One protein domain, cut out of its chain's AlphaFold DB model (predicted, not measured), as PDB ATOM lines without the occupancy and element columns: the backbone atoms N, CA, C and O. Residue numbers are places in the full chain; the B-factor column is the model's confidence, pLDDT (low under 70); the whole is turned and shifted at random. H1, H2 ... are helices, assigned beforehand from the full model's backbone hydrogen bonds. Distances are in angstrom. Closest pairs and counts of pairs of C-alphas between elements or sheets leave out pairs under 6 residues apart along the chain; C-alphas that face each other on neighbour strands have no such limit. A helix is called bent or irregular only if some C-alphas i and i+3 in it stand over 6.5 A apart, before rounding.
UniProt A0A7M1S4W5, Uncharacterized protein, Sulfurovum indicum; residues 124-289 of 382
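This is residues 124 to 289 of the 382 residues of an uncharacterized protein of Sulfurovum indicum (UniProt A0A7M1S4W5). The longest helix, H6, is side by side with H3, H5 and H7 in a four-helix bundle that forms the middle. H8 packs slantwise on H6 and H7 at one end of the long axis, and H1, H2 and H4 gather at the other. The printed part has 166 residues with eight named helices, H1 to H8 along the chain, and no named strand: all helix. It is compact, with a radius of gyration of the C-alphas of 15.5 A and spans of 45 by 35 by 27 A.

H6, residues 223 to 241, is 30.5 A long and irregular: C-alphas 238 and 241 are 7.3 A apart. H5 is residues 209 to 220; H7, 245 to 261, is 24.4 A long; H3, 169 to 184, is 22.0 A long. H8 is residues 271 to 285, ending at C-alpha 285 (22.230, -62.169, -19.249). H1, residues 124 to 135, begins at C-alpha 124 (4.530, -48.887, -25.323). H2 is residues 140 to 151 and H4 191 to 203.

H6 and H5 form a helical hairpin at a shallow tilt of 4 degrees; their closest C-alphas, Lys 226 and Ala 217, are 4.9 A apart. H6 and H7 form another, at 26 degrees, closest at Arg 228 and Ile 259, 6.1 A. H3, the hub, touches five helices, among them H7 at Gln 179 and Gln 256, 6.4 A. H6 touches H8 with residues 231 to 239 alone, closest at Ala 235 and Val 282, 6.2 A. H4 touches H1 at Ala 198 and Thr 132, 4.4 A; H2 touches H1 at Ala 143 and Ala 133, 5.1 A. O i to N i+4 pairs are within hydrogen-bond range throughout H1, H2, H3, H4, H5 and H7, in 12 of 15 in H6 and 8 of 11 in H8.

The C-alphas farthest apart, Thr 141 and Thr 266, are 45.1 A apart. The printed part has no cut; the link H2 to H3 is long, 17 residues. Mean pLDDT of the printed part is 82.2; 34 residues are under 70, among them 262 to 289.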
ATOM      1  N   PRO A 124       3.387 -49.635 -24.808       95.88
ATOM      2  CA  PRO A 124       4.530 -48.887 -25.323       95.88
ATOM      3  C   PRO A 124       4.331 -48.420 -26.773       95.88
ATOM      4  O   PRO A 124       4.743 -47.320 -27.139       95.88
ATOM      5  N   LEU A 125       3.665 -49.235 -27.603       97.06
ATOM      6  CA  LEU A 125       3.402 -48.904 -29.005       97.06
ATOM      7  C   LEU A 125       2.361 -47.793 -29.132       97.06
ATOM      8  O   LEU A 125       2.611 -46.814 -29.833       97.06
ATOM      9  N   THR A 126       1.231 -47.889 -28.428       96.56
ATOM     10  CA  THR A 126       0.206 -46.834 -28.470       96.56
ATOM     11  C   THR A 126       0.703 -45.533 -27.842       96.56
ATOM     12  O   THR A 126       0.325 -44.457 -28.301       96.56
ATOM     13  N   THR A 127       1.614 -45.619 -26.866       96.38
ATOM     14  CA  THR A 127       2.311 -44.457 -26.295       96.38
ATOM     15  C   THR A 127       3.157 -43.768 -27.356       96.38
ATOM     16  O   THR A 127       3.004 -42.570 -27.576       96.38
ATOM     17  N   LEU A 128       3.990 -44.514 -28.089       97.19
ATOM     18  CA  LEU A 128       4.791 -43.939 -29.171       97.19
ATOM     19  C   LEU A 128       3.917 -43.339 -30.284       97.19
ATOM     20  O   LEU A 128       4.250 -42.286 -30.827       97.19
ATOM     21  N   VAL A 129       2.794 -43.980 -30.622       96.19
ATOM     22  CA  VAL A 129       1.820 -43.454 -31.593       96.19
ATOM     23  C   VAL A 129       1.234 -42.133 -31.122       96.19
ATOM     24  O   VAL A 129       1.197 -41.182 -31.903       96.19
ATOM     25  N   TYR A 130       0.799 -42.067 -29.864       94.12
ATOM     26  CA  TYR A 130       0.274 -40.848 -29.267       94.12
ATOM     27  C   TYR A 130       1.293 -39.710 -29.364       94.12
ATOM     28  O   TYR A 130       0.996 -38.663 -29.944       94.12
ATOM     29  N   GLU A 131       2.518 -39.943 -28.891       95.12
ATOM     30  CA  GLU A 131       3.560 -38.919 -28.920       95.12
ATOM     31  C   GLU A 131       3.921 -38.524 -30.361       95.12
ATOM     32  O   GLU A 131       4.144 -37.347 -30.642       95.12
ATOM     33  N   THR A 132       3.896 -39.467 -31.311       95.69
ATOM     34  CA  THR A 132       4.125 -39.196 -32.744       95.69
ATOM     35  C   THR A 132       3.034 -38.313 -33.342       95.69
ATOM     36  O   THR A 132       3.337 -37.389 -34.102       95.69
ATOM     37  N   ALA A 133       1.766 -38.565 -33.000       93.56
ATOM     38  CA  ALA A 133       0.648 -37.734 -33.439       93.56
ATOM     39  C   ALA A 133       0.805 -36.291 -32.941       93.56
ATOM     40  O   ALA A 133       0.639 -35.350 -33.720       93.56
ATOM     41  N   MET A 134       1.189 -36.127 -31.672       91.50
ATOM     42  CA  MET A 134       1.380 -34.822 -31.036       91.50
ATOM     43  C   MET A 134       2.605 -34.075 -31.573       91.50
ATOM     44  O   MET A 134       2.498 -32.904 -31.932       91.50
ATOM     45  N   ALA A 135       3.758 -34.739 -31.680       93.62
ATOM     46  CA  ALA A 135       5.009 -34.115 -32.116       93.62
ATOM     47  C   ALA A 135       4.946 -33.593 -33.561       93.62
ATOM     48  O   ALA A 135       5.587 -32.596 -33.895       93.62
ATOM     49  N   ALA A 136       4.169 -34.256 -34.420       92.69
ATOM     50  CA  ALA A 136       4.077 -33.931 -35.838       92.69
ATOM     51  C   ALA A 136       2.746 -33.279 -36.259       92.69
ATOM     52  O   ALA A 136       2.536 -33.090 -37.459       92.69
ATOM     53  N   ASP A 137       1.864 -32.950 -35.304       91.56
ATOM     54  CA  ASP A 137       0.522 -32.387 -35.544       91.56
ATOM     55  C   ASP A 137      -0.260 -33.180 -36.611       91.56
ATOM     56  O   ASP A 137      -0.824 -32.636 -37.567       91.56
ATOM     57  N   MET A 138      -0.219 -34.511 -36.499       91.19
ATOM     58  CA  MET A 138      -0.834 -35.423 -37.460       91.19
ATOM     59  C   MET A 138      -1.990 -36.203 -36.841       91.19
ATOM     60  O   MET A 138      -2.066 -36.404 -35.633       91.19
ATOM     61  N   ASN A 139      -2.912 -36.661 -37.691       90.12
ATOM     62  CA  ASN A 139      -4.002 -37.507 -37.220       90.12
ATOM     63  C   ASN A 139      -3.492 -38.890 -36.781       90.12
ATOM     64  O   ASN A 139      -2.433 -39.353 -37.208       90.12
ATOM     65  N   MET A 140      -4.308 -39.557 -35.970       87.62
ATOM     66  CA  MET A 140      -3.998 -40.851 -35.375       87.62
ATOM     67  C   MET A 140      -3.627 -41.922 -36.414       87.62
ATOM     68  O   MET A 140      -2.612 -42.593 -36.266       87.62
ATOM     69  N   THR A 141      -4.380 -42.035 -37.512       91.88
ATOM     70  CA  THR A 141      -4.095 -43.014 -38.575       91.88
ATOM     71  C   THR A 141      -2.723 -42.791 -39.217       91.88
ATOM     72  O   THR A 141      -1.980 -43.743 -39.436       91.88
ATOM     73  N   ALA A 142      -2.342 -41.540 -39.475       94.31
ATOM     74  CA  ALA A 142      -1.029 -41.221 -40.032       94.31
ATOM     75  C   ALA A 142       0.107 -41.526 -39.040       94.31
ATOM     76  O   ALA A 142       1.151 -42.043 -39.442       94.31
ATOM     77  N   ALA A 143      -0.103 -41.252 -37.747       94.94
ATOM     78  CA  ALA A 143       0.863 -41.585 -36.703       94.94
ATOM     79  C   ALA A 143       1.048 -43.103 -36.579       94.94
ATOM     80  O   ALA A 143       2.180 -43.580 -36.519       94.94
ATOM     81  N   GLN A 144      -0.046 -43.867 -36.636       95.25
ATOM     82  CA  GLN A 144      -0.027 -45.331 -36.643       95.25
ATOM     83  C   GLN A 144       0.775 -45.879 -37.822       95.25
ATOM     84  O   GLN A 144       1.666 -46.699 -37.619       95.25
ATOM     85  N   GLU A 145       0.515 -45.402 -39.043       96.06
ATOM     86  CA  GLU A 145       1.257 -45.823 -40.238       96.06
ATOM     87  C   GLU A 145       2.751 -45.491 -40.136       96.06
ATOM     88  O   GLU A 145       3.601 -46.304 -40.508       96.06
ATOM     89  N   LYS A 146       3.088 -44.309 -39.607       96.00
ATOM     90  CA  LYS A 146       4.477 -43.882 -39.417       96.00
ATOM     91  C   LYS A 146       5.196 -44.768 -38.396       96.00
ATOM     92  O   LYS A 146       6.291 -45.244 -38.696       96.00
ATOM     93  N   VAL A 147       4.587 -45.013 -37.234       97.06
ATOM     94  CA  VAL A 147       5.142 -45.897 -36.197       97.06
ATOM     95  C   VAL A 147       5.284 -47.319 -36.720       97.06
ATOM     96  O   VAL A 147       6.378 -47.877 -36.665       97.06
ATOM     97  N   ALA A 148       4.234 -47.867 -37.328       96.94
ATOM     98  CA  ALA A 148       4.254 -49.193 -37.934       96.94
ATOM     99  C   ALA A 148       5.401 -49.338 -38.945       96.94
ATOM    100  O   ALA A 148       6.217 -50.255 -38.841       96.94
ATOM    101  N   SER A 149       5.546 -48.376 -39.864       96.31
ATOM    102  CA  SER A 149       6.623 -48.387 -40.857       96.31
ATOM    103  C   SER A 149       8.018 -48.320 -40.235       96.31
ATOM    104  O   SER A 149       8.930 -48.945 -40.771       96.31
ATOM    105  N   THR A 150       8.213 -47.548 -39.164       96.06
ATOM    106  CA  THR A 150       9.517 -47.429 -38.495       96.06
ATOM    107  C   THR A 150       9.877 -48.686 -37.709       96.06
ATOM    108  O   THR A 150      11.044 -49.071 -37.680       96.06
ATOM    109  N   LEU A 151       8.888 -49.357 -37.117       94.88
ATOM    110  CA  LEU A 151       9.091 -50.574 -36.327       94.88
ATOM    111  C   LEU A 151       9.049 -51.862 -37.166       94.88
ATOM    112  O   LEU A 151       9.319 -52.942 -36.649       94.88
ATOM    113  N   GLY A 152       8.723 -51.770 -38.459       94.44
ATOM    114  CA  GLY A 152       8.542 -52.943 -39.320       94.44
ATOM    115  C   GLY A 152       7.289 -53.761 -38.981       94.44
ATOM    116  O   GLY A 152       7.263 -54.973 -39.220       94.44
ATOM    117  N   LEU A 153       6.273 -53.102 -38.425       95.81
ATOM    118  CA  LEU A 153       4.972 -53.648 -38.041       95.81
ATOM    119  C   LEU A 153       3.878 -53.154 -39.002       95.81
ATOM    120  O   LEU A 153       4.115 -52.335 -39.893       95.81
ATOM    121  N   THR A 154       2.663 -53.651 -38.820       96.50
ATOM    122  CA  THR A 154       1.432 -53.149 -39.445       96.50
ATOM    123  C   THR A 154       0.713 -52.156 -38.530       96.50
ATOM    124  O   THR A 154       0.946 -52.119 -37.321       96.50
ATOM    125  N   ALA A 155      -0.170 -51.328 -39.100       94.44
ATOM    126  CA  ALA A 155      -0.948 -50.360 -38.324       94.44
ATOM    127  C   ALA A 155      -1.898 -51.051 -37.328       94.44
ATOM    128  O   ALA A 155      -2.172 -50.505 -36.258       94.44
ATOM    129  N   GLU A 156      -2.369 -52.255 -37.660       93.12
ATOM    130  CA  GLU A 156      -3.163 -53.095 -36.770       93.12
ATOM    131  C   GLU A 156      -2.328 -53.647 -35.605       93.12
ATOM    132  O   GLU A 156      -2.758 -53.555 -34.459       93.12
ATOM    133  N   GLU A 157      -1.124 -54.170 -35.865       95.25
ATOM    134  CA  GLU A 157      -0.242 -54.718 -34.816       95.25
ATOM    135  C   GLU A 157       0.153 -53.668 -33.769       95.25
ATOM    136  O   GLU A 157       0.265 -53.988 -32.590       95.25
ATOM    137  N   VAL A 158       0.316 -52.408 -34.181       95.38
ATOM    138  CA  VAL A 158       0.677 -51.288 -33.295       95.38
ATOM    139  C   VAL A 158      -0.438 -50.920 -32.300       95.38
ATOM    140  O   VAL A 158      -0.160 -50.321 -31.262       95.38
ATOM    141  N   GLN A 159      -1.688 -51.282 -32.593       92.25
ATOM    142  CA  GLN A 159      -2.856 -50.999 -31.746       92.25
ATOM    143  C   GLN A 159      -3.422 -52.236 -31.051       92.25
ATOM    144  O   GLN A 159      -4.295 -52.115 -30.194       92.25
ATOM    145  N   ALA A 160      -2.990 -53.425 -31.458       92.44
ATOM    146  CA  ALA A 160      -3.522 -54.674 -30.949       92.44
ATOM    147  C   ALA A 160      -3.058 -54.954 -29.514       92.44
ATOM    148  O   ALA A 160      -2.059 -54.419 -29.027       92.44
ATOM    149  N   ASN A 161      -3.749 -55.890 -28.860       91.94
ATOM    150  CA  ASN A 161      -3.156 -56.599 -27.740       91.94
ATOM    151  C   ASN A 161      -1.984 -57.442 -28.255       91.94
ATOM    152  O   ASN A 161      -2.177 -58.480 -28.886       91.94
ATOM    153  N   MET A 162      -0.766 -56.969 -28.000       91.81
ATOM    154  CA  MET A 162       0.465 -57.542 -28.549       91.81
ATOM    155  C   MET A 162       0.704 -58.984 -28.085       91.81
ATOM    156  O   MET A 162       1.409 -59.731 -28.755       91.81
ATOM    157  N   LEU A 163       0.079 -59.380 -26.975       88.44
ATOM    158  CA  LEU A 163       0.157 -60.719 -26.397       88.44
ATOM    159  C   LEU A 163      -0.757 -61.732 -27.098       88.44
ATOM    160  O   LEU A 163      -0.548 -62.937 -27.000       88.44
ATOM    161  N   GLU A 164      -1.762 -61.252 -27.829       90.12
ATOM    162  CA  GLU A 164      -2.675 -62.092 -28.614       90.12
ATOM    163  C   GLU A 164      -2.205 -62.267 -30.065       90.12
ATOM    164  O   GLU A 164      -2.791 -63.038 -30.835       90.12
ATOM    165  N   LEU A 165      -1.146 -61.556 -30.462       90.06
ATOM    166  CA  LEU A 165      -0.584 -61.648 -31.800       90.06
ATOM    167  C   LEU A 165       0.220 -62.940 -31.965       90.06
ATOM    168  O   LEU A 165       1.013 -63.339 -31.115       90.06
ATOM    169  N   ALA A 166       0.056 -63.587 -33.121       86.62
ATOM    170  CA  ALA A 166       0.862 -64.753 -33.478       86.62
ATOM    171  C   ALA A 166       2.337 -64.383 -33.722       86.62
ATOM    172  O   ALA A 166       3.227 -65.206 -33.512       86.62
ATOM    173  N   ASP A 167       2.581 -63.160 -34.195       86.00
ATOM    174  CA  ASP A 167       3.911 -62.614 -34.421       86.00
ATOM    175  C   ASP A 167       4.353 -61.797 -33.203       86.00
ATOM    176  O   ASP A 167       3.717 -60.813 -32.830       86.00
ATOM    177  N   GLN A 168       5.465 -62.204 -32.601       86.44
ATOM    178  CA  GLN A 168       5.989 -61.599 -31.382       86.44
ATOM    179  C   GLN A 168       6.735 -60.283 -31.634       86.44
ATOM    180  O   GLN A 168       7.116 -59.616 -30.679       86.44
ATOM    181  N   ARG A 169       6.934 -59.858 -32.892       89.00
ATOM    182  CA  ARG A 169       7.670 -58.620 -33.210       89.00
ATOM    183  C   ARG A 169       7.078 -57.377 -32.548       89.00
ATOM    184  O   ARG A 169       7.837 -56.510 -32.123       89.00
ATOM    185  N   ALA A 170       5.752 -57.287 -32.444       92.94
ATOM    186  CA  ALA A 170       5.095 -56.161 -31.783       92.94
ATOM    187  C   ALA A 170       5.398 -56.139 -30.278       92.94
ATOM    188  O   ALA A 170       5.818 -55.106 -29.761       92.94
ATOM    189  N   LEU A 171       5.277 -57.291 -29.607       91.06
ATOM    190  CA  LEU A 171       5.628 -57.432 -28.195       91.06
ATOM    191  C   LEU A 171       7.111 -57.115 -27.964       91.06
ATOM    192  O   LEU A 171       7.440 -56.285 -27.127       91.06
ATOM    193  N   GLN A 172       8.005 -57.699 -28.762       89.25
ATOM    194  CA  GLN A 172       9.448 -57.467 -28.669       89.25
ATOM    195  C   GLN A 172       9.811 -55.985 -28.833       89.25
ATOM    196  O   GLN A 172      10.595 -55.449 -28.051       89.25
ATOM    197  N   ALA A 173       9.216 -55.301 -29.817       92.94
ATOM    198  CA  ALA A 173       9.410 -53.868 -30.016       92.94
ATOM    199  C   ALA A 173       8.891 -53.049 -28.826       92.94
ATOM    200  O   ALA A 173       9.553 -52.105 -28.403       92.94
ATOM    201  N   ALA A 174       7.735 -53.418 -28.273       93.94
ATOM    202  CA  ALA A 174       7.143 -52.742 -27.128       93.94
ATOM    203  C   ALA A 174       8.008 -52.847 -25.869       93.94
ATOM    204  O   ALA A 174       8.307 -51.832 -25.246       93.94
ATOM    205  N   MET A 175       8.483 -54.054 -25.562       90.50
ATOM    206  CA  MET A 175       9.373 -54.295 -24.430       90.50
ATOM    207  C   MET A 175      10.690 -53.539 -24.578       90.50
ATOM    208  O   MET A 175      11.158 -52.894 -23.644       90.50
ATOM    209  N   ALA A 176      11.272 -53.562 -25.780       90.94
ATOM    210  CA  ALA A 176      12.488 -52.815 -26.071       90.94
ATOM    211  C   ALA A 176      12.284 -51.305 -25.875       90.94
ATOM    212  O   ALA A 176      13.138 -50.639 -25.294       90.94
ATOM    213  N   LEU A 177      11.159 -50.762 -26.350       93.94
ATOM    214  CA  LEU A 177      10.811 -49.350 -26.191       93.94
ATOM    215  C   LEU A 177      10.752 -48.948 -24.719       93.94
ATOM    216  O   LEU A 177      11.388 -47.970 -24.334       93.94
ATOM    217  N   GLN A 178      10.008 -49.704 -23.917       92.75
ATOM    218  CA  GLN A 178       9.785 -49.366 -22.518       92.75
ATOM    219  C   GLN A 178      11.060 -49.504 -21.685       92.75
ATOM    220  O   GLN A 178      11.427 -48.582 -20.964       92.75
ATOM    221  N   GLN A 179      11.812 -50.586 -21.867       90.31
ATOM    222  CA  GLN A 179      13.059 -50.821 -21.137       90.31
ATOM    223  C   GLN A 179      14.157 -49.819 -21.537       90.31
ATOM    224  O   GLN A 179      14.918 -49.342 -20.693       90.31
ATOM    225  N   ALA A 180      14.204 -49.404 -22.810       91.88
ATOM    226  CA  ALA A 180      15.055 -48.292 -23.231       91.88
ATOM    227  C   ALA A 180      14.619 -46.966 -22.591       91.88
ATOM    228  O   ALA A 180      15.479 -46.193 -22.167       91.88
ATOM    229  N   ALA A 181      13.311 -46.711 -22.494       92.81
ATOM    230  CA  ALA A 181      12.785 -45.514 -21.851       92.81
ATOM    231  C   ALA A 181      13.160 -45.455 -20.362       92.81
ATOM    232  O   ALA A 181      13.581 -44.403 -19.892       92.81
ATOM    233  N   GLU A 182      13.103 -46.576 -19.643       89.12
ATOM    234  CA  GLU A 182      13.526 -46.662 -18.237       89.12
ATOM    235  C   GLU A 182      15.034 -46.455 -18.043       89.12
ATOM    236  O   GLU A 182      15.470 -45.914 -17.030       89.12
ATOM    237  N   LEU A 183      15.857 -46.844 -19.020       88.00
ATOM    238  CA  LEU A 183      17.301 -46.580 -19.002       88.00
ATOM    239  C   LEU A 183      17.664 -45.137 -19.362       88.00
ATOM    240  O   LEU A 183      18.754 -44.669 -19.011       88.00
ATOM    241  N   ALA A 184      16.789 -44.473 -20.114       87.88
ATOM    242  CA  ALA A 184      16.991 -43.135 -20.643       87.88
ATOM    243  C   ALA A 184      16.654 -42.026 -19.645       87.88
ATOM    244  O   ALA A 184      17.051 -40.884 -19.879       87.88
ATOM    245  N   THR A 185      15.906 -42.327 -18.583       76.44
ATOM    246  CA  THR A 185      15.443 -41.323 -17.627       76.44
ATOM    247  C   THR A 185      15.966 -41.620 -16.224       76.44
ATOM    248  O   THR A 185      15.832 -42.719 -15.700       76.44
ATOM    249  N   ASP A 186      16.502 -40.603 -15.549       61.06
ATOM    250  CA  ASP A 186      16.794 -40.670 -14.109       61.06
ATOM    251  C   ASP A 186      15.514 -40.605 -13.221       61.06
ATOM    252  O   ASP A 186      15.609 -40.608 -11.990       61.06
ATOM    253  N   ALA A 187      14.307 -40.517 -13.806       52.78
ATOM    254  CA  ALA A 187      13.032 -40.310 -13.099       52.78
ATOM    255  C   ALA A 187      11.841 -41.063 -13.736       52.78
ATOM    256  O   ALA A 187      11.842 -41.295 -14.942       52.78
ATOM    257  N   ASN A 188      10.814 -41.356 -12.921       63.00
ATOM    258  CA  ASN A 188       9.587 -42.151 -13.171       63.00
ATOM    259  C   ASN A 188       8.653 -41.684 -14.321       63.00
ATOM    260  O   ASN A 188       7.445 -41.885 -14.250       63.00
ATOM    261  N   ASN A 189       9.149 -41.007 -15.358       77.12
ATOM    262  CA  ASN A 189       8.334 -40.582 -16.496       77.12
ATOM    263  C   ASN A 189       8.996 -40.979 -17.817       77.12
ATOM    264  O   ASN A 189       9.654 -40.178 -18.488       77.12
ATOM    265  N   THR A 190       8.788 -42.238 -18.195       87.69
ATOM    266  CA  THR A 190       9.311 -42.832 -19.430       87.69
ATOM    267  C   THR A 190       8.807 -42.127 -20.692       87.69
ATOM    268  O   THR A 190       9.498 -42.140 -21.711       87.69
ATOM    269  N   ARG A 191       7.674 -41.403 -20.640       90.19
ATOM    270  CA  ARG A 191       7.136 -40.642 -21.788       90.19
ATOM    271  C   ARG A 191       8.063 -39.572 -22.326       90.19
ATOM    272  O   ARG A 191       7.989 -39.259 -23.509       90.19
ATOM    273  N   VAL A 192       8.978 -39.045 -21.512       89.62
ATOM    274  CA  VAL A 192      10.000 -38.107 -22.002       89.62
ATOM    275  C   VAL A 192      10.835 -38.744 -23.117       89.62
ATOM    276  O   VAL A 192      11.108 -38.094 -24.126       89.62
ATOM    277  N   PHE A 193      11.180 -40.026 -22.984       93.44
ATOM    278  CA  PHE A 193      11.910 -40.749 -24.020       93.44
ATOM    279  C   PHE A 193      11.039 -41.017 -25.255       93.44
ATOM    280  O   PHE A 193      11.483 -40.764 -26.373       93.44
ATOM    281  N   TYR A 194       9.777 -41.428 -25.075       94.94
ATOM    282  CA  TYR A 194       8.829 -41.596 -26.189       94.94
ATOM    283  C   TYR A 194       8.617 -40.302 -26.983       94.94
ATOM    284  O   TYR A 194       8.587 -40.330 -28.212       94.94
ATOM    285  N   ARG A 195       8.539 -39.155 -26.300       94.00
ATOM    286  CA  ARG A 195       8.476 -37.830 -26.928       94.00
ATOM    287  C   ARG A 195       9.713 -37.525 -27.755       94.00
ATOM    288  O   ARG A 195       9.576 -37.091 -28.892       94.00
ATOM    289  N   ALA A 196      10.902 -37.808 -27.231       95.12
ATOM    290  CA  ALA A 196      12.136 -37.638 -27.992       95.12
ATOM    291  C   ALA A 196      12.164 -38.543 -29.242       95.12
ATOM    292  O   ALA A 196      12.549 -38.096 -30.321       95.12
ATOM    293  N   MET A 197      11.685 -39.790 -29.140       96.50
ATOM    294  CA  MET A 197      11.526 -40.681 -30.300       96.50
ATOM    295  C   MET A 197      10.552 -40.114 -31.335       96.50
ATOM    296  O   MET A 197      10.865 -40.082 -32.525       96.50
ATOM    297  N   ALA A 198       9.394 -39.635 -30.889       96.81
ATOM    298  CA  ALA A 198       8.392 -39.016 -31.744       96.81
ATOM    299  C   ALA A 198       8.920 -37.762 -32.461       96.81
ATOM    300  O   ALA A 198       8.706 -37.603 -33.666       96.81
ATOM    301  N   GLU A 199       9.651 -36.899 -31.753       95.69
ATOM    302  CA  GLU A 199      10.290 -35.707 -32.314       95.69
ATOM    303  C   GLU A 199      11.320 -36.081 -33.392       95.69
ATOM    304  O   GLU A 199      11.272 -35.531 -34.494       95.69
ATOM    305  N   GLU A 200      12.175 -37.083 -33.159       95.62
ATOM    306  CA  GLU A 200      13.104 -37.594 -34.181       95.62
ATOM    307  C   GLU A 200      12.367 -38.153 -35.411       95.62
ATOM    308  O   GLU A 200      12.737 -37.883 -36.559       95.62
ATOM    309  N   MET A 201      11.281 -38.904 -35.200       96.19
ATOM    310  CA  MET A 201      10.452 -39.455 -36.280       96.19
ATOM    311  C   MET A 201       9.711 -38.381 -37.090       96.19
ATOM    312  O   MET A 201       9.363 -38.631 -38.252       96.19
ATOM    313  N   ALA A 202       9.478 -37.200 -36.511       94.69
ATOM    314  CA  ALA A 202       8.871 -36.064 -37.197       94.69
ATOM    315  C   ALA A 202       9.842 -35.399 -38.190       94.69
ATOM    316  O   ALA A 202       9.412 -34.930 -39.249       94.69
ATOM    317  N   VAL A 203      11.147 -35.387 -37.894       92.81
ATOM    318  CA  VAL A 203      12.177 -34.759 -38.749       92.81
ATOM    319  C   VAL A 203      12.884 -35.737 -39.687       92.81
ATOM    320  O   VAL A 203      13.320 -35.332 -40.769       92.81
ATOM    321  N   SER A 204      12.977 -37.012 -39.311       93.31
ATOM    322  CA  SER A 204      13.730 -38.038 -40.038       93.31
ATOM    323  C   SER A 204      12.905 -39.305 -40.287       93.31
ATOM    324  O   SER A 204      11.792 -39.495 -39.796       93.31
ATOM    325  N   SER A 205      13.422 -40.188 -41.143       92.62
ATOM    326  CA  SER A 205      12.839 -41.516 -41.361       92.62
ATOM    327  C   SER A 205      13.840 -42.586 -40.957       92.62
ATOM    328  O   SER A 205      14.973 -42.576 -41.434       92.62
ATOM    329  N   TYR A 206      13.393 -43.506 -40.110       93.00
ATOM    330  CA  TYR A 206      14.177 -44.621 -39.589       93.00
ATOM    331  C   TYR A 206      13.587 -45.933 -40.099       93.00
ATOM    332  O   TYR A 206      12.367 -46.049 -40.234       93.00
ATOM    333  N   GLY A 207      14.461 -46.887 -40.428       88.38
ATOM    334  CA  GLY A 207      14.072 -48.183 -40.993       88.38
ATOM    335  C   GLY A 207      13.883 -49.294 -39.960       88.38
ATOM    336  O   GLY A 207      13.438 -50.377 -40.330       88.38
ATOM    337  N   ASN A 208      14.271 -49.058 -38.707       90.44
ATOM    338  CA  ASN A 208      14.108 -49.981 -37.590       90.44
ATOM    339  C   ASN A 208      14.185 -49.220 -36.252       90.44
ATOM    340  O   ASN A 208      14.587 -48.053 -36.200       90.44
ATOM    341  N   LEU A 209      13.813 -49.913 -35.174       92.69
ATOM    342  CA  LEU A 209      13.791 -49.391 -33.810       92.69
ATOM    343  C   LEU A 209      15.187 -49.045 -33.264       92.69
ATOM    344  O   LEU A 209      15.358 -47.995 -32.650       92.69
ATOM    345  N   THR A 210      16.184 -49.892 -33.519       90.62
ATOM    346  CA  THR A 210      17.571 -49.725 -33.056       90.62
ATOM    347  C   THR A 210      18.185 -48.411 -33.546       90.62
ATOM    348  O   THR A 210      18.779 -47.665 -32.763       90.62
ATOM    349  N   ASP A 211      18.010 -48.087 -34.828       92.44
ATOM    350  CA  ASP A 211      18.514 -46.847 -35.425       92.44
ATOM    351  C   ASP A 211      17.844 -45.620 -34.796       92.44
ATOM    352  O   ASP A 211      18.507 -44.615 -34.530       92.44
ATOM    353  N   LEU A 212      16.537 -45.709 -34.517       95.19
ATOM    354  CA  LEU A 212      15.788 -44.645 -33.853       95.19
ATOM    355  C   LEU A 212      16.259 -44.447 -32.404       95.19
ATOM    356  O   LEU A 212      16.583 -43.324 -32.026       95.19
ATOM    357  N   MET A 213      16.359 -45.519 -31.610       93.75
ATOM    358  CA  MET A 213      16.879 -45.459 -30.234       93.75
ATOM    359  C   MET A 213      18.286 -44.865 -30.190       93.75
ATOM    360  O   MET A 213      18.582 -44.027 -29.340       93.75
ATOM    361  N   THR A 214      19.147 -45.263 -31.129       91.25
ATOM    362  CA  THR A 214      20.520 -44.753 -31.228       91.25
ATOM    363  C   THR A 214      20.529 -43.259 -31.538       91.25
ATOM    364  O   THR A 214      21.232 -42.503 -30.870       91.25
ATOM    365  N   ALA A 215      19.704 -42.812 -32.490       94.50
ATOM    366  CA  ALA A 215      19.589 -41.396 -32.822       94.50
ATOM    367  C   ALA A 215      19.064 -40.561 -31.648       94.50
ATOM    368  O   ALA A 215      19.610 -39.491 -31.373       94.50
ATOM    369  N   VAL A 216      18.055 -41.059 -30.927       94.25
ATOM    370  CA  VAL A 216      17.524 -40.391 -29.733       94.25
ATOM    371  C   VAL A 216      18.580 -40.320 -28.640       94.25
ATOM    372  O   VAL A 216      18.805 -39.242 -28.093       94.25
ATOM    373  N   ALA A 217      19.284 -41.419 -28.362       91.38
ATOM    374  CA  ALA A 217      20.368 -41.433 -27.384       91.38
ATOM    375  C   ALA A 217      21.488 -40.449 -27.750       91.38
ATOM    376  O   ALA A 217      22.042 -39.781 -26.877       91.38
ATOM    377  N   ASP A 218      21.820 -40.328 -29.037       90.06
ATOM    378  CA  ASP A 218      22.863 -39.422 -29.501       90.06
ATOM    379  C   ASP A 218      22.497 -37.942 -29.388       90.06
ATOM    380  O   ASP A 218      23.385 -37.133 -29.097       90.06
ATOM    381  N   GLN A 219      21.229 -37.602 -29.626       89.62
ATOM    382  CA  GLN A 219      20.756 -36.221 -29.734       89.62
ATOM    383  C   GLN A 219      20.125 -35.681 -28.447       89.62
ATOM    384  O   GLN A 219      20.252 -34.489 -28.169       89.62
ATOM    385  N   ASN A 220      19.475 -36.541 -27.661       90.00
ATOM    386  CA  ASN A 220      18.608 -36.131 -26.554       90.00
ATOM    387  C   ASN A 220      19.145 -36.535 -25.176       90.00
ATOM    388  O   ASN A 220      18.748 -35.941 -24.177       90.00
ATOM    389  N   LEU A 221      20.069 -37.500 -25.107       88.81
ATOM    390  CA  LEU A 221      20.638 -37.983 -23.849       88.81
ATOM    391  C   LEU A 221      22.096 -37.556 -23.679       88.81
ATOM    392  O   LEU A 221      22.810 -37.237 -24.634       88.81
ATOM    393  N   SER A 222      22.574 -37.575 -22.435       85.00
ATOM    394  CA  SER A 222      23.956 -37.214 -22.121       85.00
ATOM    395  C   SER A 222      24.575 -38.142 -21.080       85.00
ATOM    396  O   SER A 222      23.883 -38.856 -20.361       85.00
ATOM    397  N   GLY A 223      25.908 -38.156 -21.014       84.19
ATOM    398  CA  GLY A 223      26.638 -38.889 -19.981       84.19
ATOM    399  C   GLY A 223      26.292 -40.379 -19.929       84.19
ATOM    400  O   GLY A 223      26.499 -41.103 -20.901       84.19
ATOM    401  N   VAL A 224      25.821 -40.829 -18.765       81.00
ATOM    402  CA  VAL A 224      25.546 -42.242 -18.468       81.00
ATOM    403  C   VAL A 224      24.272 -42.734 -19.157       81.00
ATOM    404  O   VAL A 224      24.305 -43.814 -19.736       81.00
ATOM    405  N   GLU A 225      23.193 -41.948 -19.165       85.94
ATOM    406  CA  GLU A 225      21.900 -42.310 -19.780       85.94
ATOM    407  C   GLU A 225      22.070 -42.643 -21.267       85.94
ATOM    408  O   GLU A 225      21.633 -43.692 -21.741       85.94
ATOM    409  N   LYS A 226      22.826 -41.802 -21.987       87.25
ATOM    410  CA  LYS A 226      23.182 -42.042 -23.390       87.25
ATOM    411  C   LYS A 226      23.852 -43.402 -23.584       87.25
ATOM    412  O   LYS A 226      23.479 -44.155 -24.481       87.25
ATOM    413  N   LEU A 227      24.851 -43.711 -22.757       81.19
ATOM    414  CA  LEU A 227      25.588 -44.966 -22.872       81.19
ATOM    415  C   LEU A 227      24.699 -46.170 -22.522       81.19
ATOM    416  O   LEU A 227      24.806 -47.197 -23.186       81.19
ATOM    417  N   ARG A 228      23.812 -46.057 -21.521       85.88
ATOM    418  CA  ARG A 228      22.870 -47.127 -21.148       85.88
ATOM    419  C   ARG A 228      21.985 -47.524 -22.324       85.88
ATOM    420  O   ARG A 228      21.941 -48.700 -22.677       85.88
ATOM    421  N   VAL A 229      21.352 -46.543 -22.966       89.12
ATOM    422  CA  VAL A 229      20.477 -46.788 -24.121       89.12
ATOM    423  C   VAL A 229      21.259 -47.351 -25.309       89.12
ATOM    424  O   VAL A 229      20.776 -48.261 -25.974       89.12
ATOM    425  N   GLN A 230      22.489 -46.883 -25.558       84.25
ATOM    426  CA  GLN A 230      23.333 -47.424 -26.632       84.25
ATOM    427  C   GLN A 230      23.717 -48.893 -26.403       84.25
ATOM    428  O   GLN A 230      23.621 -49.698 -27.328       84.25
ATOM    429  N   TYR A 231      24.109 -49.265 -25.179       80.38
ATOM    430  CA  TYR A 231      24.407 -50.665 -24.854       80.38
ATOM    431  C   TYR A 231      23.170 -51.550 -24.926       80.38
ATOM    432  O   TYR A 231      23.250 -52.678 -25.408       80.38
ATOM    433  N   PHE A 232      22.030 -51.031 -24.474       86.12
ATOM    434  CA  PHE A 232      20.767 -51.747 -24.541       86.12
ATOM    435  C   PHE A 232      20.347 -51.994 -25.991       86.12
ATOM    436  O   PHE A 232      20.102 -53.137 -26.362       86.12
ATOM    437  N   SER A 233      20.372 -50.958 -26.836       84.25
ATOM    438  CA  SER A 233      20.073 -51.040 -28.273       84.25
ATOM    439  C   SER A 233      20.890 -52.135 -28.980       84.25
ATOM    440  O   SER A 233      20.358 -52.927 -29.758       84.25
ATOM    441  N   GLU A 234      22.175 -52.263 -28.645       78.00
ATOM    442  CA  GLU A 234      23.010 -53.334 -29.189       78.00
ATOM    443  C   GLU A 234      22.639 -54.721 -28.663       78.00
ATOM    444  O   GLU A 234      22.561 -55.683 -29.432       78.00
ATOM    445  N   ALA A 235      22.395 -54.842 -27.356       78.69
ATOM    446  CA  ALA A 235      21.980 -56.103 -26.756       78.69
ATOM    447  C   ALA A 235      20.659 -56.605 -27.370       78.69
ATOM    448  O   ALA A 235      20.521 -57.798 -27.648       78.69
ATOM    449  N   MET A 236      19.729 -55.692 -27.675       79.06
ATOM    450  CA  MET A 236      18.476 -55.996 -28.372       79.06
ATOM    451  C   MET A 236      18.705 -56.607 -29.762       79.06
ATOM    452  O   MET A 236      18.053 -57.595 -30.104       79.06
ATOM    453  N   ASN A 237      19.664 -56.094 -30.547       74.25
ATOM    454  CA  ASN A 237      20.002 -56.676 -31.854       74.25
ATOM    455  C   ASN A 237      20.453 -58.143 -31.728       74.25
ATOM    456  O   ASN A 237      20.101 -58.990 -32.558       74.25
ATOM    457  N   ALA A 238      21.207 -58.458 -30.671       69.19
ATOM    458  CA  ALA A 238      21.704 -59.805 -30.401       69.19
ATOM    459  C   ALA A 238      20.616 -60.767 -29.875       69.19
ATOM    460  O   ALA A 238      20.747 -61.981 -30.040       69.19
ATOM    461  N   MET A 239      19.521 -60.251 -29.301       73.56
ATOM    462  CA  MET A 239      18.402 -61.040 -28.758       73.56
ATOM    463  C   MET A 239      17.413 -61.589 -29.785       73.56
ATOM    464  O   MET A 239      16.533 -62.370 -29.428       73.56
ATOM    465  N   SER A 240      17.585 -61.271 -31.068       67.19
ATOM    466  CA  SER A 240      16.707 -61.734 -32.155       67.19
ATOM    467  C   SER A 240      16.554 -63.265 -32.280       67.19
ATOM    468  O   SER A 240      15.677 -63.732 -33.004       67.19
ATOM    469  N   ALA A 241      17.376 -64.058 -31.580       63.62
ATOM    470  CA  ALA A 241      17.305 -65.520 -31.548       63.62
ATOM    471  C   ALA A 241      16.380 -66.110 -30.459       63.62
ATOM    472  O   ALA A 241      16.096 -67.309 -30.509       63.62
ATOM    473  N   VAL A 242      15.919 -65.319 -29.480       71.50
ATOM    474  CA  VAL A 242      15.029 -65.802 -28.408       71.50
ATOM    475  C   VAL A 242      13.585 -65.774 -28.912       71.50
ATOM    476  O   VAL A 242      13.001 -64.712 -29.110       71.50
ATOM    477  N   ALA A 243      13.035 -66.959 -29.190       71.88
ATOM    478  CA  ALA A 243      11.724 -67.111 -29.827       71.88
ATOM    479  C   ALA A 243      10.549 -67.187 -28.840       71.88
ATOM    480  O   ALA A 243       9.414 -66.925 -29.231       71.88
ATOM    481  N   ASP A 244      10.809 -67.588 -27.597       82.69
ATOM    482  CA  ASP A 244       9.798 -67.678 -26.545       82.69
ATOM    483  C   ASP A 244       9.587 -66.298 -25.908       82.69
ATOM    484  O   ASP A 244      10.561 -65.631 -25.554       82.69
ATOM    485  N   SER A 245       8.333 -65.852 -25.814       78.00
ATOM    486  CA  SER A 245       7.970 -64.500 -25.376       78.00
ATOM    487  C   SER A 245       8.306 -64.239 -23.913       78.00
ATOM    488  O   SER A 245       8.766 -63.148 -23.589       78.00
ATOM    489  N   ASP A 246       8.134 -65.235 -23.046       78.31
ATOM    490  CA  ASP A 246       8.349 -65.083 -21.608       78.31
ATOM    491  C   ASP A 246       9.851 -65.082 -21.313       78.31
ATOM    492  O   ASP A 246      10.356 -64.232 -20.577       78.31
ATOM    493  N   LEU A 247      10.603 -65.972 -21.976       78.00
ATOM    494  CA  LEU A 247      12.068 -65.959 -21.916       78.00
ATOM    495  C   LEU A 247      12.649 -64.662 -22.483       78.00
ATOM    496  O   LEU A 247      13.610 -64.123 -21.931       78.00
ATOM    497  N   TYR A 248      12.075 -64.150 -23.576       82.12
ATOM    498  CA  TYR A 248      12.466 -62.865 -24.142       82.12
ATOM    499  C   TYR A 248      12.215 -61.746 -23.139       82.12
ATOM    500  O   TYR A 248      13.136 -60.990 -22.842       82.12
ATOM    501  N   ALA A 249      11.010 -61.691 -22.572       80.25
ATOM    502  CA  ALA A 249      10.608 -60.664 -21.629       80.25
ATOM    503  C   ALA A 249      11.583 -60.542 -20.459       80.25
ATOM    504  O   ALA A 249      12.142 -59.478 -20.188       80.25
ATOM    505  N   MET A 250      11.885 -61.681 -19.850       78.00
ATOM    506  CA  MET A 250      12.802 -61.752 -18.725       78.00
ATOM    507  C   MET A 250      14.257 -61.493 -19.117       78.00
ATOM    508  O   MET A 250      15.010 -60.918 -18.334       78.00
ATOM    509  N   SER A 251      14.670 -61.890 -20.325       81.19
ATOM    510  CA  SER A 251      16.008 -61.577 -20.844       81.19
ATOM    511  C   SER A 251      16.201 -60.076 -21.026       81.19
ATOM    512  O   SER A 251      17.247 -59.547 -20.648       81.19
ATOM    513  N   VAL A 252      15.205 -59.387 -21.591       84.50
ATOM    514  CA  VAL A 252      15.260 -57.938 -21.806       84.50
ATOM    515  C   VAL A 252      15.400 -57.213 -20.470       84.50
ATOM    516  O   VAL A 252      16.281 -56.365 -20.333       84.50
ATOM    517  N   GLU A 253      14.599 -57.581 -19.473       82.69
ATOM    518  CA  GLU A 253      14.648 -56.940 -18.159       82.69
ATOM    519  C   GLU A 253      15.949 -57.247 -17.410       82.69
ATOM    520  O   GLU A 253      16.603 -56.346 -16.885       82.69
ATOM    521  N   ARG A 254      16.437 -58.494 -17.472       78.94
ATOM    522  CA  ARG A 254      17.750 -58.866 -16.923       78.94
ATOM    523  C   ARG A 254      18.874 -58.013 -17.510       78.94
ATOM    524  O   ARG A 254      19.771 -57.575 -16.786       78.94
ATOM    525  N   ILE A 255      18.840 -57.797 -18.824       81.19
ATOM    526  CA  ILE A 255      19.808 -56.962 -19.538       81.19
ATOM    527  C   ILE A 255      19.691 -55.506 -19.093       81.19
ATOM    528  O   ILE A 255      20.720 -54.883 -18.814       81.19
ATOM    529  N   GLN A 256      18.469 -54.978 -18.986       85.19
ATOM    530  CA  GLN A 256      18.219 -53.626 -18.499       85.19
ATOM    531  C   GLN A 256      18.805 -53.423 -17.099       85.19
ATOM    532  O   GLN A 256      19.587 -52.491 -16.896       85.19
ATOM    533  N   GLU A 257      18.537 -54.330 -16.161       78.56
ATOM    534  CA  GLU A 257      19.001 -54.193 -14.782       78.56
ATOM    535  C   GLU A 257      20.522 -54.230 -14.684       78.56
ATOM    536  O   GLU A 257      21.149 -53.461 -13.946       78.56
ATOM    537  N   MET A 258      21.140 -55.141 -15.438       73.88
ATOM    538  CA  MET A 258      22.589 -55.244 -15.493       73.88
ATOM    539  C   MET A 258      23.198 -53.952 -16.035       73.88
ATOM    540  O   MET A 258      24.154 -53.446 -15.445       73.88
ATOM    541  N   ILE A 259      22.631 -53.386 -17.105       76.81
ATOM    542  CA  ILE A 259      23.064 -52.100 -17.665       76.81
ATOM    543  C   ILE A 259      22.872 -50.966 -16.655       76.81
ATOM    544  O   ILE A 259      23.780 -50.151 -16.472       76.81
ATOM    545  N   ALA A 260      21.741 -50.931 -15.952       79.25
ATOM    546  CA  ALA A 260      21.472 -49.942 -14.918       79.25
ATOM    547  C   ALA A 260      22.509 -50.005 -13.779       79.25
ATOM    548  O   ALA A 260      22.945 -48.955 -13.292       79.25
ATOM    549  N   ALA A 261      22.950 -51.213 -13.406       73.00
ATOM    550  CA  ALA A 261      23.930 -51.473 -12.350       73.00
ATOM    551  C   ALA A 261      25.402 -51.294 -12.774       73.00
ATOM    552  O   ALA A 261      26.282 -51.208 -11.909       73.00
ATOM    553  N   MET A 262      25.706 -51.237 -14.076       68.12
ATOM    554  CA  MET A 262      27.078 -51.037 -14.549       68.12
ATOM    555  C   MET A 262      27.643 -49.692 -14.072       68.12
ATOM    556  O   MET A 262      27.022 -48.637 -14.208       68.12
ATOM    557  N   ASN A 263      28.882 -49.691 -13.566       66.50
ATOM    558  CA  ASN A 263      29.583 -48.449 -13.237       66.50
ATOM    559  C   ASN A 263      30.123 -47.784 -14.513       66.50
ATOM    560  O   ASN A 263      31.276 -47.964 -14.907       66.50
ATOM    561  N   MET A 264      29.272 -46.997 -15.161       65.56
ATOM    562  CA  MET A 264      29.553 -46.411 -16.473       65.56
ATOM    563  C   MET A 264      30.538 -45.234 -16.441       65.56
ATOM    564  O   MET A 264      31.081 -44.852 -17.477       65.56
ATOM    565  N   ASN A 265      30.851 -44.697 -15.256       57.81
ATOM    566  CA  ASN A 265      31.797 -43.587 -15.089       57.81
ATOM    567  C   ASN A 265      33.224 -43.937 -15.559       57.81
ATOM    568  O   ASN A 265      33.983 -43.051 -15.950       57.81
ATOM    569  N   THR A 266      33.590 -45.222 -15.555       50.34
ATOM    570  CA  THR A 266      34.896 -45.725 -16.016       50.34
ATOM    571  C   THR A 266      34.924 -46.148 -17.487       50.34
ATOM    572  O   THR A 266      35.991 -46.476 -17.995       50.34
ATOM    573  N   VAL A 267      33.779 -46.137 -18.178       52.09
ATOM    574  CA  VAL A 267      33.606 -46.691 -19.539       52.09
ATOM    575  C   VAL A 267      33.731 -45.613 -20.635       52.09
ATOM    576  O   VAL A 267      33.760 -45.907 -21.824       52.09
ATOM    577  N   THR A 268      33.913 -44.348 -20.246       49.31
ATOM    578  CA  THR A 268      33.949 -43.160 -21.127       49.31
ATOM    579  C   THR A 268      35.084 -43.123 -22.170       49.31
ATOM    580  O   THR A 268      35.143 -42.183 -22.960       49.31
ATOM    581  N   GLY A 269      35.982 -44.115 -22.199       46.28
ATOM    582  CA  GLY A 269      37.159 -44.137 -23.074       46.28
ATOM    583  C   GLY A 269      37.105 -45.080 -24.279       46.28
ATOM    584  O   GLY A 269      37.858 -44.856 -25.224       46.28
ATOM    585  N   GLU A 270      36.262 -46.116 -24.283       46.75
ATOM    586  CA  GLU A 270      36.351 -47.188 -25.287       46.75
ATOM    587  C   GLU A 270      34.982 -47.848 -25.545       46.75
ATOM    588  O   GLU A 270      34.668 -48.917 -25.024       46.75
ATOM    589  N   LEU A 271      34.153 -47.223 -26.391       48.06
ATOM    590  CA  LEU A 271      32.904 -47.836 -26.867       48.06
ATOM    591  C   LEU A 271      33.180 -49.244 -27.453       48.06
ATOM    592  O   LEU A 271      32.448 -50.181 -27.157       48.06
ATOM    593  N   GLU A 272      34.291 -49.427 -28.186       42.94
ATOM    594  CA  GLU A 272      34.687 -50.694 -28.833       42.94
ATOM    595  C   GLU A 272      35.026 -51.854 -27.864       42.94
ATOM    596  O   GLU A 272      34.685 -53.005 -28.158       42.94
ATOM    597  N   THR A 273      35.640 -51.607 -26.694       44.44
ATOM    598  CA  THR A 273      35.821 -52.666 -25.672       44.44
ATOM    599  C   THR A 273      34.533 -52.928 -24.896       44.44
ATOM    600  O   THR A 273      34.278 -54.071 -24.520       44.44
ATOM    601  N   GLY A 274      33.665 -51.919 -24.755       44.72
ATOM    602  CA  GLY A 274      32.297 -52.084 -24.263       44.72
ATOM    603  C   GLY A 274      31.443 -52.996 -25.152       44.72
ATOM    604  O   GLY A 274      30.794 -53.894 -24.639       44.72
ATOM    605  N   PHE A 275      31.494 -52.850 -26.479       45.91
ATOM    606  CA  PHE A 275      30.756 -53.711 -27.420       45.91
ATOM    607  C   PHE A 275      31.248 -55.167 -27.438       45.91
ATOM    608  O   PHE A 275      30.452 -56.098 -27.545       45.91
ATOM    609  N   THR A 276      32.556 -55.389 -27.269       41.81
ATOM    610  CA  THR A 276      33.101 -56.752 -27.124       41.81
ATOM    611  C   THR A 276      32.617 -57.400 -25.822       41.81
ATOM    612  O   THR A 276      32.284 -58.583 -25.814       41.81
ATOM    613  N   LEU A 277      32.495 -56.614 -24.743       44.59
ATOM    614  CA  LEU A 277      31.840 -57.055 -23.513       44.59
ATOM    615  C   LEU A 277      30.359 -57.356 -23.750       44.59
ATOM    616  O   LEU A 277      29.925 -58.393 -23.280       44.59
ATOM    617  N   VAL A 278      29.617 -56.543 -24.517       45.25
ATOM    618  CA  VAL A 278      28.189 -56.774 -24.837       45.25
ATOM    619  C   VAL A 278      27.964 -58.142 -25.493       45.25
ATOM    620  O   VAL A 278      27.012 -58.825 -25.136       45.25
ATOM    621  N   SER A 279      28.850 -58.603 -26.382       43.84
ATOM    622  CA  SER A 279      28.689 -59.919 -27.028       43.84
ATOM    623  C   SER A 279      28.840 -61.106 -26.060       43.84
ATOM    624  O   SER A 279      28.054 -62.048 -26.153       43.84
ATOM    625  N   ASP A 280      29.811 -61.077 -25.137       48.50
ATOM    626  CA  ASP A 280      29.966 -62.101 -24.078       48.50
ATOM    627  C   ASP A 280      28.919 -61.917 -22.945       48.50
ATOM    628  O   ASP A 280      28.501 -62.866 -22.277       48.50
ATOM    629  N   PHE A 281      28.461 -60.679 -22.741       51.44
ATOM    630  CA  PHE A 281      27.471 -60.240 -21.749       51.44
ATOM    631  C   PHE A 281      26.058 -60.701 -22.096       51.44
ATOM    632  O   PHE A 281      25.357 -61.212 -21.225       51.44
ATOM    633  N   VAL A 282      25.670 -60.608 -23.370       53.72
ATOM    634  CA  VAL A 282      24.381 -61.097 -23.871       53.72
ATOM    635  C   VAL A 282      24.226 -62.589 -23.572       53.72
ATOM    636  O   VAL A 282      23.168 -63.014 -23.121       53.72
ATOM    637  N   THR A 283      25.290 -63.387 -23.699       55.00
ATOM    638  CA  THR A 283      25.214 -64.834 -23.430       55.00
ATOM    639  C   THR A 283      25.036 -65.175 -21.948       55.00
ATOM    640  O   THR A 283      24.559 -66.261 -21.635       55.00
ATOM    641  N   THR A 284      25.422 -64.274 -21.039       59.72
ATOM    642  CA  THR A 284      25.300 -64.473 -19.582       59.72
ATOM    643  C   THR A 284      23.990 -63.898 -19.028       59.72
ATOM    644  O   THR A 284      23.485 -64.385 -18.020       59.72
ATOM    645  N   ALA A 285      23.455 -62.852 -19.664       60.62
ATOM    646  CA  ALA A 285      22.230 -62.169 -19.249       60.62
ATOM    647  C   ALA A 285      20.957 -62.765 -19.874       60.62
ATOM    648  O   ALA A 285      19.872 -62.582 -19.329       60.62
ATOM    649  N   MET A 286      21.074 -63.470 -21.002       67.75
ATOM    650  CA  MET A 286      19.938 -64.141 -21.630       67.75
ATOM    651  C   MET A 286      19.386 -65.255 -20.741       67.75
ATOM    652  O   MET A 286      20.099 -66.174 -20.337       67.75
ATOM    653  N   VAL A 287      18.079 -65.210 -20.529       67.31
ATOM    654  CA  VAL A 287      17.296 -66.302 -19.966       67.31
ATOM    655  C   VAL A 287      16.987 -67.256 -21.119       67.31
ATOM    656  O   VAL A 287      16.127 -66.994 -21.955       67.31
ATOM    657  N   LEU A 288      17.750 -68.345 -21.220       67.06
ATOM    658  CA  LEU A 288      17.651 -69.297 -22.336       67.06
ATOM    659  C   LEU A 288      16.819 -70.535 -21.994       67.06
ATOM    660  O   LEU A 288      16.548 -71.358 -22.871       67.06
ATOM    661  N   SER A 289      16.435 -70.692 -20.726       69.19
ATOM    662  CA  SER A 289      15.659 -71.830 -20.261       69.19
ATOM    663  C   SER A 289      14.648 -71.442 -19.180       69.19
ATOM    664  O   SER A 289      14.894 -70.504 -18.420       69.19
TER     665      SER A 289